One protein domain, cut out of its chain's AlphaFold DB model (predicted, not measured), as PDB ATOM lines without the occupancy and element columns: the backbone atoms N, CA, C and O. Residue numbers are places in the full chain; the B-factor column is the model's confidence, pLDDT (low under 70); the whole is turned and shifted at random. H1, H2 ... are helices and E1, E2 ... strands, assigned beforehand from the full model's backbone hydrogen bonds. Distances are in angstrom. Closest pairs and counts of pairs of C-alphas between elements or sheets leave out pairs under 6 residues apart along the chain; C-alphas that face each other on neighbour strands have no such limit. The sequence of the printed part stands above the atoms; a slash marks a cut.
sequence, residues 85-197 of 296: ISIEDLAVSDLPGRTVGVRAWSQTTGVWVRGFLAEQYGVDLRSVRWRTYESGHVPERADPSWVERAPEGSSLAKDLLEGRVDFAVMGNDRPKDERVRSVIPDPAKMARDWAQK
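AT A GLANCE: This is residues 85 to 197 of the 296 residues of an uncharacterized protein of Sinomonas humi (UniProt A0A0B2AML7). There is little regular structure: a small parallel sheet, E2 E1 E3, sits among long loops, with H2 over it and H1 only grazing it. Residues 186 to 193 stick out, 187 to 193 in H3. The 113 printed residues, in order E1 H1 E2 H2 E3 H3, are mixed in class, 42 in named elements. The whole is compact, radius of gyration of the C-alphas 13.8 A, spanning 37 by 31 by 26 A.

IN THESE COORDINATES: E1 is residues 99 to 102, from C-alpha 99 at (155.289, 149.832, 126.582); H1, 108 to 121, 19.1 A; E2, 129 to 132; H2, 156 to 161; E3, 167 to 169; H3, 187 to 197, 15.1 A, to C-alpha 197 at (157.396, 164.869, 100.907).

HOW THE PARTS SIT: N 100 of E1 and O 129 of E2, and N 101 of E1 and O 167 of E3, are within hydrogen-bond range, 2.9 A each. E1, H1, E2 are a strand-helix-strand unit, parallel neighbours with a helix between; E2, H2, E3 are a split one, with E1 between the two strands in the sheet; both crossovers are right-handed. H2's height over the sheet is 9.0 A; C-alphas 160 and 168 are its closest to E3, 6.7 A. H3 is not on the sheet. Every O i to N i+4 pair is within range in H1, H2 and H3.

THE WHOLE: C-alphas 152 and 196 are farthest apart, 41.1 A. Links E2 to H2 and E3 to H3 are long. The printed part has no cut; no printed residue is under 70 in pLDDT.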
ATOM      1  N   ILE A  85     163.532 154.681 120.209       98.38
ATOM      2  CA  ILE A  85     164.639 153.776 120.518       98.38
ATOM      3  C   ILE A  85     164.176 152.534 121.287       98.38
ATOM      4  O   ILE A  85     163.178 152.581 122.005       98.38
ATOM      5  N   SER A  86     164.935 151.446 121.163       98.38
ATOM      6  CA  SER A  86     164.810 150.220 121.962       98.38
ATOM      7  C   SER A  86     166.196 149.614 122.228       98.38
ATOM      8  O   SER A  86     167.173 149.981 121.571       98.38
ATOM      9  N   ILE A  87     166.291 148.710 123.206       98.00
ATOM     10  CA  ILE A  87     167.459 147.830 123.400       98.00
ATOM     11  C   ILE A  87     167.287 146.466 122.713       98.00
ATOM     12  O   ILE A  87     168.270 145.767 122.452       98.00
ATOM     13  N   GLU A  88     166.042 146.101 122.408       95.56
ATOM     14  CA  GLU A  88     165.669 144.906 121.659       95.56
ATOM     15  C   GLU A  88     165.713 145.183 120.149       95.56
ATOM     16  O   GLU A  88     165.774 146.332 119.702       95.56
ATOM     17  N   ASP A  89     165.703 144.116 119.353       95.75
ATOM     18  CA  ASP A  89     165.539 144.201 117.901       95.75
ATOM     19  C   ASP A  89     164.039 144.232 117.570       95.75
ATOM     20  O   ASP A  89     163.421 143.198 117.328       95.75
ATOM     21  N   LEU A  90     163.441 145.422 117.688       96.94
ATOM     22  CA  LEU A  90     162.009 145.667 117.487       96.94
ATOM     23  C   LEU A  90     161.772 146.615 116.316       96.94
ATOM     24  O   LEU A  90     162.546 147.545 116.081       96.94
ATOM     25  N   ALA A  91     160.641 146.429 115.646       97.38
ATOM     26  CA  ALA A  91     160.137 147.299 114.600       97.38
ATOM     27  C   ALA A  91     158.916 148.102 115.075       97.38
ATOM     28  O   ALA A  91     158.304 147.837 116.109       97.38
ATOM     29  N   VAL A  92     158.506 149.086 114.272       98.00
ATOM     30  CA  VAL A  92     157.293 149.884 114.533       98.00
ATOM     31  C   VAL A  92     156.036 149.004 114.622       98.00
ATOM     32  O   VAL A  92     155.130 149.304 115.398       98.00
ATOM     33  N   SER A  93     155.989 147.894 113.879       97.81
ATOM     34  CA  SER A  93     154.889 146.922 113.920       97.81
ATOM     35  C   SER A  93     154.732 146.210 115.265       97.81
ATOM     36  O   SER A  93     153.667 145.657 115.516       97.81
ATOM     37  N   ASP A  94     155.752 146.239 116.127       98.44
ATOM     38  CA  ASP A  94     155.723 145.612 117.453       98.44
ATOM     39  C   ASP A  94     155.160 146.536 118.544       98.44
ATOM     40  O   ASP A  94     155.002 146.113 119.686       98.44
ATOM     41  N   LEU A  95     154.860 147.801 118.225       98.50
ATOM     42  CA  LEU A  95     154.324 148.772 119.184       98.50
ATOM     43  C   LEU A  95     152.990 148.358 119.840       98.50
ATOM     44  O   LEU A  95     152.854 148.591 121.046       98.50
ATOM     45  N   PRO A  96     151.994 147.792 119.122       98.38
ATOM     46  CA  PRO A  96     150.716 147.432 119.732       98.38
ATOM     47  C   PRO A  96     150.890 146.463 120.910       98.38
ATOM     48  O   PRO A  96     151.506 145.407 120.797       98.38
ATOM     49  N   GLY A  97     150.339 146.831 122.064       98.12
ATOM     50  CA  GLY A  97     150.419 146.094 123.325       98.12
ATOM     51  C   GLY A  97     151.712 146.303 124.123       98.12
ATOM     52  O   GLY A  97     151.741 145.960 125.308       98.12
ATOM     53  N   ARG A  98     152.755 146.894 123.527       98.56
ATOM     54  CA  ARG A  98     154.050 147.146 124.178       98.56
ATOM     55  C   ARG A  98     154.110 148.498 124.879       98.56
ATOM     56  O   ARG A  98     153.280 149.382 124.656       98.56
ATOM     57  N   THR A  99     155.100 148.639 125.757       98.62
ATOM     58  CA  THR A  99     155.289 149.832 126.582       98.62
ATOM     59  C   THR A  99     156.238 150.821 125.917       98.62
ATOM     60  O   THR A  99     157.383 150.485 125.621       98.62
ATOM     61  N   VAL A 100     155.791 152.067 125.749       98.75
ATOM     62  CA  VAL A 100     156.627 153.169 125.256       98.75
ATOM     63  C   VAL A 100     156.744 154.243 126.326       98.75
ATOM     64  O   VAL A 100     155.760 154.877 126.714       98.75
ATOM     65  N   GLY A 101     157.966 154.475 126.791       98.38
ATOM     66  CA  GLY A 101     158.274 155.546 127.725       98.38
ATOM     67  C   GLY A 101     158.518 156.889 127.029       98.38
ATOM     68  O   GLY A 101     159.201 156.972 126.008       98.38
ATOM     69  N   VAL A 102     157.991 157.968 127.601       97.50
ATOM     70  CA  VAL A 102     158.219 159.351 127.158       97.50
ATOM     71  C   VAL A 102     158.418 160.246 128.379       97.50
ATOM     72  O   VAL A 102     157.815 160.008 129.421       97.50
ATOM     73  N   ARG A 103     159.253 161.290 128.290       95.19
ATOM     74  CA  ARG A 103     159.524 162.156 129.453       95.19
ATOM     75  C   ARG A 103     158.239 162.768 130.018       95.19
ATOM     76  O   ARG A 103     157.919 162.560 131.179       95.19
ATOM     77  N   ALA A 104     157.468 163.444 129.178       95.25
ATOM     78  CA  ALA A 104     156.143 163.972 129.496       95.25
ATOM     79  C   ALA A 104     155.231 163.770 128.285       95.25
ATOM     80  O   ALA A 104     155.726 163.747 127.154       95.25
ATOM     81  N   TRP A 105     153.913 163.672 128.483       97.06
ATOM     82  CA  TRP A 105     152.993 163.524 127.350       97.06
ATOM     83  C   TRP A 105     153.114 164.704 126.375       97.06
ATOM     84  O   TRP A 105     153.202 164.511 125.164       97.06
ATOM     85  N   SER A 106     153.260 165.917 126.914       96.00
ATOM     86  CA  SER A 106     153.437 167.161 126.157       96.00
ATOM     87  C   SER A 106     154.854 167.391 125.615       96.00
ATOM     88  O   SER A 106     155.127 168.455 125.060       96.00
ATOM     89  N   GLN A 107     155.791 166.454 125.790       95.69
ATOM     90  CA  GLN A 107     157.143 166.610 125.252       95.69
ATOM     91  C   GLN A 107     157.081 166.679 123.719       95.69
ATOM     92  O   GLN A 107     156.641 165.729 123.073       95.69
ATOM     93  N   THR A 108     157.594 167.763 123.129       97.00
ATOM     94  CA  THR A 108     157.517 168.008 121.679       97.00
ATOM     95  C   THR A 108     158.043 166.857 120.822       97.00
ATOM     96  O   THR A 108     157.389 166.465 119.862       97.00
ATOM     97  N   THR A 109     159.188 166.265 121.184       97.06
ATOM     98  CA  THR A 109     159.726 165.077 120.495       97.06
ATOM     99  C   THR A 109     158.713 163.926 120.487       97.06
ATOM    100  O   THR A 109     158.463 163.344 119.437       97.06
ATOM    101  N   GLY A 110     158.091 163.636 121.636       97.56
ATOM    102  CA  GLY A 110     157.034 162.633 121.765       97.56
ATOM    103  C   GLY A 110     155.825 162.928 120.884       97.56
ATOM    104  O   GLY A 110     155.324 162.020 120.226       97.56
ATOM    105  N   VAL A 111     155.399 164.193 120.815       98.31
ATOM    106  CA  VAL A 111     154.275 164.614 119.963       98.31
ATOM    107  C   VAL A 111     154.573 164.366 118.489       98.31
ATOM    108  O   VAL A 111     153.749 163.760 117.804       98.31
ATOM    109  N   TRP A 112     155.758 164.756 118.015       98.38
ATOM    110  CA  TRP A 112     156.181 164.504 116.635       98.38
ATOM    111  C   TRP A 112     156.271 163.014 116.319       98.38
ATOM    112  O   TRP A 112     155.708 162.572 115.321       98.38
ATOM    113  N   VAL A 113     156.925 162.227 117.181       98.19
ATOM    114  CA  VAL A 113     157.057 160.776 116.981       98.19
ATOM    115  C   VAL A 113     155.686 160.112 116.917       98.19
ATOM    116  O   VAL A 113     155.438 159.347 115.994       98.19
ATOM    117  N   ARG A 114     154.765 160.429 117.833       98.44
ATOM    118  CA  ARG A 114     153.403 159.872 117.800       98.44
ATOM    119  C   ARG A 114     152.624 160.289 116.553       98.44
ATOM    120  O   ARG A 114     151.918 159.456 115.996       98.44
ATOM    121  N   GLY A 115     152.805 161.523 116.078       97.62
ATOM    122  CA  GLY A 115     152.256 161.968 114.795       97.62
ATOM    123  C   GLY A 115     152.768 161.123 113.624       97.62
ATOM    124  O   GLY A 115     151.980 160.605 112.841       97.62
ATOM    125  N   PHE A 116     154.079 160.882 113.556       94.94
ATOM    126  CA  PHE A 116     154.684 160.039 112.516       94.94
ATOM    127  C   PHE A 116     154.227 158.588 112.592       94.94
ATOM    128  O   PHE A 116     153.941 157.984 111.563       94.94
ATOM    129  N   LEU A 117     154.143 158.027 113.798       97.69
ATOM    130  CA  LEU A 117     153.662 156.666 114.019       97.69
ATOM    131  C   LEU A 117     152.226 156.495 113.513       97.69
ATOM    132  O   LEU A 117     151.943 155.528 112.807       97.69
ATOM    133  N   ALA A 118     151.348 157.454 113.802       97.50
ATOM    134  CA  ALA A 118     149.980 157.435 113.302       97.50
ATOM    135  C   ALA A 118     149.924 157.619 111.773       97.50
ATOM    136  O   ALA A 118     149.339 156.795 111.077       97.50
ATOM    137  N   GLU A 119     150.560 158.661 111.227       95.25
ATOM    138  CA  GLU A 119     150.399 159.026 109.812       95.25
ATOM    139  C   GLU A 119     151.219 158.169 108.839       95.25
ATOM    140  O   GLU A 119     150.743 157.835 107.756       95.25
ATOM    141  N   GLN A 120     152.465 157.830 109.183       93.94
ATOM    142  CA  GLN A 120     153.362 157.095 108.284       93.94
ATOM    143  C   GLN A 120     153.253 155.580 108.445       93.94
ATOM    144  O   GLN A 120     153.526 154.857 107.488       93.94
ATOM    145  N   TYR A 121     152.887 155.107 109.640       96.12
ATOM    146  CA  TYR A 121     152.891 153.681 109.979       96.12
ATOM    147  C   TYR A 121     151.512 153.135 110.369       96.12
ATOM    148  O   TYR A 121     151.387 151.933 110.581       96.12
ATOM    149  N   GLY A 122     150.476 153.979 110.447       97.25
ATOM    150  CA  GLY A 122     149.114 153.546 110.772       97.25
ATOM    151  C   GLY A 122     148.950 153.034 112.205       97.25
ATOM    152  O   GLY A 122     148.029 152.267 112.476       97.25
ATOM    153  N   VAL A 123     149.849 153.415 113.118       98.19
ATOM    154  CA  VAL A 123     149.800 152.971 114.514       98.19
ATOM    155  C   VAL A 123     148.627 153.644 115.221       98.19
ATOM    156  O   VAL A 123     148.595 154.867 115.360       98.19
ATOM    157  N   ASP A 124     147.697 152.841 115.740       97.69
ATOM    158  CA  ASP A 124     146.726 153.318 116.722       97.69
ATOM    159  C   ASP A 124     147.444 153.576 118.049       97.69
ATOM    160  O   ASP A 124     147.866 152.643 118.738       97.69
ATOM    161  N   LEU A 125     147.569 154.849 118.430       97.94
ATOM    162  CA  LEU A 125     148.245 155.243 119.664       97.94
ATOM    163  C   LEU A 125     147.602 154.624 120.911       97.94
ATOM    164  O   LEU A 125     148.323 154.394 121.878       97.94
ATOM    165  N   ARG A 126     146.296 154.311 120.894       97.50
ATOM    166  CA  ARG A 126     145.600 153.667 122.024       97.50
ATOM    167  C   ARG A 126     145.886 152.175 122.142       97.50
ATOM    168  O   ARG A 126     145.655 151.598 123.200       97.50
ATOM    169  N   SER A 127     146.414 151.553 121.089       98.12
ATOM    170  CA  SER A 127     146.893 150.170 121.153       98.12
ATOM    171  C   SER A 127     148.226 150.047 121.900       98.12
ATOM    172  O   SER A 127     148.610 148.946 122.277       98.12
ATOM    173  N   VAL A 128     148.928 151.158 122.136       98.62
ATOM    174  CA  VAL A 128     150.255 151.210 122.762       98.62
ATOM    175  C   VAL A 128     150.131 151.615 124.233       98.62
ATOM    176  O   VAL A 128     149.347 152.496 124.585       98.62
ATOM    177  N   ARG A 129     150.936 151.010 125.113       98.50
ATOM    178  CA  ARG A 129     150.962 151.341 126.544       98.50
ATOM    179  C   ARG A 129     151.946 152.479 126.808       98.50
ATOM    180  O   ARG A 129     153.146 152.259 126.966       98.50
ATOM    181  N   TRP A 130     151.459 153.711 126.841       98.50
ATOM    182  CA  TRP A 130     152.316 154.879 127.061       98.50
ATOM    183  C   TRP A 130     152.598 155.112 128.536       98.50
ATOM    184  O   TRP A 130     151.686 155.065 129.359       98.50
ATOM    185  N   ARG A 131     153.856 155.435 128.852       98.38
ATOM    186  CA  ARG A 131     154.289 155.774 130.208       98.38
ATOM    187  C   ARG A 131     155.019 157.114 130.263       98.38
ATOM    188  O   ARG A 131     156.016 157.297 129.565       98.38
ATOM    189  N   THR A 132     154.559 158.033 131.112       97.75
ATOM    190  CA  THR A 132     155.182 159.347 131.356       97.75
ATOM    191  C   THR A 132     156.004 159.362 132.644       97.75
ATOM    192  O   THR A 132     155.680 158.660 133.599       97.75
ATOM    193  N   TYR A 133     157.066 160.171 132.697       96.69
ATOM    194  CA  TYR A 133     157.999 160.235 133.839       96.69
ATOM    195  C   TYR A 133     157.965 161.583 134.576       96.69
ATOM    196  O   TYR A 133     158.233 161.644 135.767       96.69
ATOM    197  N   GLU A 134     157.545 162.654 133.905       92.50
ATOM    198  CA  GLU A 134     157.465 164.025 134.426       92.50
ATOM    199  C   GLU A 134     156.167 164.716 133.979       92.50
ATOM    200  O   GLU A 134     155.545 164.311 132.987       92.50
ATOM    201  N   SER A 135     155.670 165.676 134.754       88.56
ATOM    202  CA  SER A 135     154.475 166.441 134.375       88.56
ATOM    203  C   SER A 135     154.795 167.418 133.245       88.56
ATOM    204  O   SER A 135     155.939 167.849 133.084       88.56
ATOM    205  N   GLY A 136     153.773 167.812 132.483       84.56
ATOM    206  CA  GLY A 136     153.902 168.870 131.485       84.56
ATOM    207  C   GLY A 136     154.284 170.233 132.082       84.56
ATOM    208  O   GLY A 136     154.295 170.454 133.300       84.56
ATOM    209  N   HIS A 137     154.597 171.179 131.195       83.56
ATOM    210  CA  HIS A 137     154.910 172.553 131.592       83.56
ATOM    211  C   HIS A 137     153.652 173.379 131.900       83.56
ATOM    212  O   HIS A 137     153.734 174.289 132.716       83.56
ATOM    213  N   VAL A 138     152.497 173.042 131.318       83.44
ATOM    214  CA  VAL A 138     151.215 173.724 131.557       83.44
ATOM    215  C   VAL A 138     150.395 172.924 132.580       83.44
ATOM    216  O   VAL A 138     149.927 171.836 132.239       83.44
ATOM    217  N   PRO A 139     150.251 173.394 133.836       79.69
ATOM    218  CA  PRO A 139     149.639 172.613 134.915       79.69
ATOM    219  C   PRO A 139     148.142 172.342 134.713       79.69
ATOM    220  O   PRO A 139     147.624 171.374 135.258       79.69
ATOM    221  N   GLU A 140     147.451 173.164 133.922       85.88
ATOM    222  CA  GLU A 140     146.030 173.005 133.610       85.88
ATOM    223  C   GLU A 140     145.740 171.794 132.709       85.88
ATOM    224  O   GLU A 140     144.586 171.368 132.613       85.88
ATOM    225  N   ARG A 141     146.762 171.224 132.051       87.75
ATOM    226  CA  ARG A 141     146.601 170.061 131.177       87.75
ATOM    227  C   ARG A 141     147.127 168.787 131.833       87.75
ATOM    228  O   ARG A 141     148.334 168.558 131.889       87.75
ATOM    229  N   ALA A 142     146.200 167.927 132.248       88.75
ATOM    230  CA  ALA A 142     146.503 166.555 132.639       88.75
ATOM    231  C   ALA A 142     146.819 165.670 131.419       88.75
ATOM    232  O   ALA A 142     146.341 165.925 130.308       88.75
ATOM    233  N   ASP A 143     147.603 164.614 131.648       93.44
ATOM    234  CA  ASP A 143     147.801 163.547 130.667       93.44
ATOM    235  C   ASP A 143     146.456 162.828 130.397       93.44
ATOM    236  O   ASP A 143     145.603 162.768 131.291       93.44
ATOM    237  N   PRO A 144     146.238 162.265 129.195       94.44
ATOM    238  CA  PRO A 144     145.045 161.474 128.905       94.44
ATOM    239  C   PRO A 144     144.898 160.285 129.857       94.44
ATOM    240  O   PRO A 144     145.883 159.685 130.281       94.44
ATOM    241  N   SER A 145     143.659 159.885 130.144       94.56
ATOM    242  CA  SER A 145     143.344 158.819 131.113       94.56
ATOM    243  C   SER A 145     143.908 157.439 130.753       94.56
ATOM    244  O   SER A 145     144.020 156.576 131.619       94.56
ATOM    245  N   TRP A 146     144.259 157.231 129.484       95.50
ATOM    246  CA  TRP A 146     144.857 156.007 128.951       95.50
ATOM    247  C   TRP A 146     146.398 156.034 128.934       95.50
ATOM    248  O   TRP A 146     147.022 155.093 128.448       95.50
ATOM    249  N   VAL A 147     147.018 157.093 129.464       97.38
ATOM    250  CA  VAL A 147     148.472 157.227 129.624       97.38
ATOM    251  C   VAL A 147     148.847 156.970 131.085       97.38
ATOM    252  O   VAL A 147     148.298 157.579 132.001       97.38
ATOM    253  N   GLU A 148     149.800 156.067 131.320       96.69
ATOM    254  CA  GLU A 148     150.247 155.703 132.666       96.69
ATOM    255  C   GLU A 148     151.359 156.638 133.167       96.69
ATOM    256  O   GLU A 148     152.285 156.991 132.438       96.69
ATOM    257  N   ARG A 149     151.333 156.974 134.457       96.94
ATOM    258  CA  ARG A 149     152.425 157.675 135.143       96.94
ATOM    259  C   ARG A 149     153.405 156.656 135.735       96.94
ATOM    260  O   ARG A 149     152.987 155.766 136.471       96.94
ATOM    261  N   ALA A 150     154.699 156.779 135.440       97.50
ATOM    262  CA  ALA A 150     155.739 155.987 136.097       97.50
ATOM    263  C   ALA A 150     155.796 156.296 137.608       97.50
ATOM    264  O   ALA A 150     155.482 157.424 138.000       97.50
ATOM    265  N   PRO A 151     156.226 155.343 138.460       95.88
ATOM    266  CA  PRO A 151     156.422 155.608 139.883       95.88
ATOM    267  C   PRO A 151     157.344 156.809 140.115       95.88
ATOM    268  O   PRO A 151     158.315 157.004 139.379       95.88
ATOM    269  N   GLU A 152     157.065 157.595 141.152       93.50
ATOM    270  CA  GLU A 152     157.887 158.751 141.510       93.50
ATOM    271  C   GLU A 152     159.365 158.356 141.697       93.50
ATOM    272  O   GLU A 152     159.680 157.312 142.267       93.50
ATOM    273  N   GLY A 153     160.279 159.173 141.164       93.19
ATOM    274  CA  GLY A 153     161.722 158.905 141.197       93.19
ATOM    275  C   GLY A 153     162.224 157.895 140.155       93.19
ATOM    276  O   GLY A 153     163.428 157.638 140.094       93.19
ATOM    277  N   SER A 154     161.345 157.335 139.314       96.19
ATOM    278  CA  SER A 154     161.757 156.478 138.194       96.19
ATOM    279  C   SER A 154     162.515 157.273 137.129       96.19
ATOM    280  O   SER A 154     162.305 158.469 136.943       96.19
ATOM    281  N   SER A 155     163.383 156.589 136.382       96.62
ATOM    282  CA  SER A 155     164.154 157.179 135.287       96.62
ATOM    283  C   SER A 155     163.870 156.431 133.995       96.62
ATOM    284  O   SER A 155     164.096 155.224 133.927       96.62
ATOM    285  N   LEU A 156     163.427 157.152 132.961       97.62
ATOM    286  CA  LEU A 156     163.128 156.578 131.646       97.62
ATOM    287  C   LEU A 156     164.337 155.840 131.056       97.62
ATOM    288  O   LEU A 156     164.204 154.716 130.584       97.62
ATOM    289  N   ALA A 157     165.529 156.439 131.137       97.06
ATOM    290  CA  ALA A 157     166.750 155.804 130.648       97.06
ATOM    291  C   ALA A 157     167.047 154.497 131.399       97.06
ATOM    292  O   ALA A 157     167.373 153.491 130.776       97.06
ATOM    293  N   LYS A 158     166.906 154.496 132.732       97.19
ATOM    294  CA  LYS A 158     167.129 153.297 133.551       97.19
ATOM    295  C   LYS A 158     166.108 152.208 133.232       97.19
ATOM    296  O   LYS A 158     166.480 151.055 133.058       97.19
ATOM    297  N   ASP A 159     164.836 152.577 133.132       97.88
ATOM    298  CA  ASP A 159     163.757 151.640 132.836       97.88
ATOM    299  C   ASP A 159     163.906 151.007 131.454       97.88
ATOM    300  O   ASP A 159     163.667 149.811 131.322       97.88
ATOM    301  N   LEU A 160     164.360 151.767 130.451       98.38
ATOM    302  CA  LEU A 160     164.682 151.219 129.134       98.38
ATOM    303  C   LEU A 160     165.830 150.203 129.222       98.38
ATOM    304  O   LEU A 160     165.709 149.088 128.725       98.38
ATOM    305  N   LEU A 161     166.944 150.568 129.865       98.06
ATOM    306  CA  LEU A 161     168.143 149.720 129.940       98.06
ATOM    307  C   LEU A 161     167.948 148.441 130.769       98.06
ATOM    308  O   LEU A 161     168.691 147.472 130.581       98.06
ATOM    309  N   GLU A 162     166.971 148.454 131.678       97.38
ATOM    310  CA  GLU A 162     166.561 147.322 132.517       97.38
ATOM    311  C   GLU A 162     165.351 146.557 131.942       97.38
ATOM    312  O   GLU A 162     164.880 145.616 132.577       97.38
ATOM    313  N   GLY A 163     164.840 146.935 130.761       96.88
ATOM    314  CA  GLY A 163     163.727 146.247 130.091       96.88
ATOM    315  C   GLY A 163     162.359 146.431 130.762       96.88
ATOM    316  O   GLY A 163     161.445 145.646 130.538       96.88
ATOM    317  N   ARG A 164     162.191 147.460 131.606       97.44
ATOM    318  CA  ARG A 164     160.891 147.830 132.200       97.44
ATOM    319  C   ARG A 164     159.978 148.590 131.233       97.44
ATOM    320  O   ARG A 164     158.777 148.692 131.495       97.44
ATOM    321  N   VAL A 165     160.542 149.132 130.155       98.31
ATOM    322  CA  VAL A 165     159.821 149.646 128.984       98.31
ATOM    323  C   VAL A 165     160.470 149.079 127.721       98.31
ATOM    324  O   VAL A 165     161.695 149.020 127.640       98.31
ATOM    325  N   ASP A 166     159.658 148.667 126.747       98.62
ATOM    326  CA  ASP A 166     160.134 148.075 125.487       98.62
ATOM    327  C   ASP A 166     160.773 149.127 124.569       98.62
ATOM    328  O   ASP A 166     161.747 148.872 123.856       98.62
ATOM    329  N   PHE A 167     160.215 150.337 124.600       98.75
ATOM    330  CA  PHE A 167     160.626 151.467 123.783       98.75
ATOM    331  C   PHE A 167     160.737 152.738 124.619       98.75
ATOM    332  O   PHE A 167     160.055 152.905 125.634       98.75
ATOM    333  N   ALA A 168     161.518 153.695 124.129       98.50
ATOM    334  CA  ALA A 168     161.519 155.053 124.647       98.50
ATOM    335  C   ALA A 168     161.558 156.083 123.518       98.50
ATOM    336  O   ALA A 168     162.128 155.839 122.455       98.50
ATOM    337  N   VAL A 169     160.988 157.260 123.770       98.19
ATOM    338  CA  VAL A 169     161.191 158.445 122.932       98.19
ATOM    339  C   VAL A 169     162.203 159.363 123.612       98.19
ATOM    340  O   VAL A 169     161.863 160.080 124.556       98.19
ATOM    341  N   MET A 170     163.453 159.339 123.144       95.75
ATOM    342  CA  MET A 170     164.563 160.112 123.721       95.75
ATOM    343  C   MET A 170     165.394 160.792 122.633       95.75
ATOM    344  O   MET A 170     165.706 160.209 121.596       95.75
ATOM    345  N   GLY A 171     165.741 162.058 122.874       88.88
ATOM    346  CA  GLY A 171     166.497 162.891 121.945       88.88
ATOM    347  C   GLY A 171     167.937 163.073 122.412       88.88
ATOM    348  O   GLY A 171     168.754 162.165 122.313       88.88
ATOM    349  N   ASN A 172     168.244 164.271 122.920       83.81
ATOM    350  CA  ASN A 172     169.586 164.615 123.416       83.81
ATOM    351  C   ASN A 172     169.942 163.876 124.718       83.81
ATOM    352  O   ASN A 172     171.109 163.766 125.071       83.81
ATOM    353  N   ASP A 173     168.926 163.385 125.421       85.25
ATOM    354  CA  ASP A 173     168.971 162.634 126.672       85.25
ATOM    355  C   ASP A 173     169.059 161.112 126.463       85.25
ATOM    356  O   ASP A 173     168.927 160.343 127.414       85.25
ATOM    357  N   ARG A 174     169.294 160.662 125.223       91.50
ATOM    358  CA  ARG A 174     169.491 159.245 124.904       91.50
ATOM    359  C   ARG A 174     170.676 158.665 125.703       91.50
ATOM    360  O   ARG A 174     171.771 159.235 125.655       91.50
ATOM    361  N   PRO A 175     170.507 157.514 126.382       93.31
ATOM    362  CA  PRO A 175     171.602 156.859 127.091       93.31
ATOM    363  C   PRO A 175     172.717 156.413 126.136       93.31
ATOM    364  O   PRO A 175     172.461 155.904 125.043       93.31
ATOM    365  N   LYS A 176     173.970 156.587 126.573       93.06
ATOM    366  CA  LYS A 176     175.169 156.114 125.868       93.06
ATOM    367  C   LYS A 176     175.408 154.634 126.188       93.06
ATOM    368  O   LYS A 176     176.245 154.311 127.023       93.06
ATOM    369  N   ASP A 177     174.635 153.760 125.556       95.50
ATOM    370  CA  ASP A 177     174.730 152.302 125.688       95.50
ATOM    371  C   ASP A 177     174.635 151.668 124.293       95.50
ATOM    372  O   ASP A 177     173.777 152.051 123.495       95.50
ATOM    373  N   GLU A 178     175.526 150.725 123.986       95.38
ATOM    374  CA  GLU A 178     175.635 150.097 122.658       95.38
ATOM    375  C   GLU A 178     174.396 149.280 122.270       95.38
ATOM    376  O   GLU A 178     174.126 149.090 121.084       95.38
ATOM    377  N   ARG A 179     173.614 148.819 123.255       95.88
ATOM    378  CA  ARG A 179     172.368 148.077 123.013       95.88
ATOM    379  C   ARG A 179     171.278 148.976 122.442       95.88
ATOM    380  O   ARG A 179     170.404 148.499 121.724       95.88
ATOM    381  N   VAL A 180     171.318 150.268 122.764       97.25
ATOM    382  CA  VAL A 180     170.274 151.230 122.408       97.25
ATOM    383  C   VAL A 180     170.379 151.569 120.930       97.25
ATOM    384  O   VAL A 180     171.366 152.155 120.484       97.25
ATOM    385  N   ARG A 181     169.321 151.289 120.175       95.88
ATOM    386  CA  ARG A 181     169.228 151.522 118.729       95.88
ATOM    387  C   ARG A 181     167.943 152.265 118.388       95.88
ATOM    388  O   ARG A 181     166.989 152.230 119.157       95.88
ATOM    389  N   SER A 182     167.934 152.968 117.254       96.88
ATOM    390  CA  SER A 182     166.681 153.524 116.734       96.88
ATOM    391  C   SER A 182     165.835 152.399 116.149       96.88
ATOM    392  O   SER A 182     166.366 151.530 115.465       96.88
ATOM    393  N   VAL A 183     164.534 152.441 116.420       97.88
ATOM    394  CA  VAL A 183     163.541 151.481 115.911       97.88
ATOM    395  C   VAL A 183     163.266 151.703 114.426       97.88
ATOM    396  O   VAL A 183     162.930 150.770 113.703       97.88
ATOM    397  N   ILE A 184     163.387 152.948 113.957       96.62
ATOM    398  CA  ILE A 184     163.183 153.286 112.550       96.62
ATOM    399  C   ILE A 184     164.480 152.977 111.789       96.62
ATOM    400  O   ILE A 184     165.506 153.583 112.106       96.62
ATOM    401  N   PRO A 185     164.457 152.089 110.776       94.19
ATOM    402  CA  PRO A 185     165.626 151.822 109.941       94.19
ATOM    403  C   PRO A 185     166.054 153.070 109.167       94.19
ATOM    404  O   PRO A 185     165.207 153.820 108.678       94.19
ATOM    405  N   ASP A 186     167.368 153.290 109.049       95.44
ATOM    406  CA  ASP A 186     167.968 154.457 108.389       95.44
ATOM    407  C   ASP A 186     167.250 155.780 108.721       95.44
ATOM    408  O   ASP A 186     166.790 156.497 107.822       95.44
ATOM    409  N   PRO A 187     167.144 156.153 110.013       95.19
ATOM    410  CA  PRO A 187     166.231 157.207 110.446       95.19
ATOM    411  C   PRO A 187     166.575 158.566 109.826       95.19
ATOM    412  O   PRO A 187     165.686 159.374 109.573       95.19
ATOM    413  N   ALA A 188     167.851 158.808 109.506       93.12
ATOM    414  CA  ALA A 188     168.284 160.009 108.800       93.12
ATOM    415  C   ALA A 188     167.753 160.069 107.358       93.12
ATOM    416  O   ALA A 188     167.360 161.137 106.897       93.12
ATOM    417  N   LYS A 189     167.723 158.939 106.636       94.19
ATOM    418  CA  LYS A 189     167.140 158.876 105.289       94.19
ATOM    419  C   LYS A 189     165.626 159.042 105.364       94.19
ATOM    420  O   LYS A 189     165.090 159.895 104.665       94.19
ATOM    421  N   MET A 190     164.967 158.301 106.259       94.75
ATOM    422  CA  MET A 190     163.518 158.392 106.458       94.75
ATOM    423  C   MET A 190     163.074 159.827 106.772       94.75
ATOM    424  O   MET A 190     162.113 160.323 106.187       94.75
ATOM    425  N   ALA A 191     163.804 160.519 107.647       94.25
ATOM    426  CA  ALA A 191     163.475 161.886 108.018       94.25
ATOM    427  C   ALA A 191     163.651 162.890 106.869       94.25
ATOM    428  O   ALA A 191     162.838 163.805 106.741       94.25
ATOM    429  N   ARG A 192     164.679 162.721 106.022       92.44
ATOM    430  CA  ARG A 192     164.875 163.558 104.826       92.44
ATOM    431  C   ARG A 192     163.783 163.325 103.788       92.44
ATOM    432  O   ARG A 192     163.195 164.293 103.321       92.44
ATOM    433  N   ASP A 193     163.489 162.065 103.475       92.94
ATOM    434  CA  ASP A 193     162.459 161.702 102.496       92.94
ATOM    435  C   ASP A 193     161.080 162.205 102.950       92.94
ATOM    436  O   ASP A 193     160.314 162.759 102.160       92.94
ATOM    437  N   TRP A 194     160.775 162.071 104.246       93.56
ATOM    438  CA  TRP A 194     159.549 162.611 104.826       93.56
ATOM    439  C   TRP A 194     159.503 164.137 104.726       93.56
ATOM    440  O   TRP A 194     158.516 164.666 104.223       93.56
ATOM    441  N   ALA A 195     160.567 164.838 105.135       94.12
ATOM    442  CA  ALA A 195     160.617 166.299 105.095       94.12
ATOM    443  C   ALA A 195     160.454 166.848 103.670       94.12
ATOM    444  O   ALA A 195     159.742 167.827 103.468       94.12
ATOM    445  N   GLN A 196     161.053 166.189 102.674       93.06
ATOM    446  CA  GLN A 196     160.857 166.523 101.261       93.06
ATOM    447  C   GLN A 196     159.412 166.292 100.810       93.06
ATOM    448  O   GLN A 196     158.855 167.123 100.099       93.06
ATOM    449  N   LYS A 197     158.789 165.188 101.241       93.12
ATOM    450  CA  LYS A 197     157.396 164.869 100.907       93.12
ATOM    451  C   LYS A 197     156.410 165.882 101.494       93.12
ATOM    452  O   LYS A 197     155.453 166.238 100.814       93.12
TER     453      LYS A 197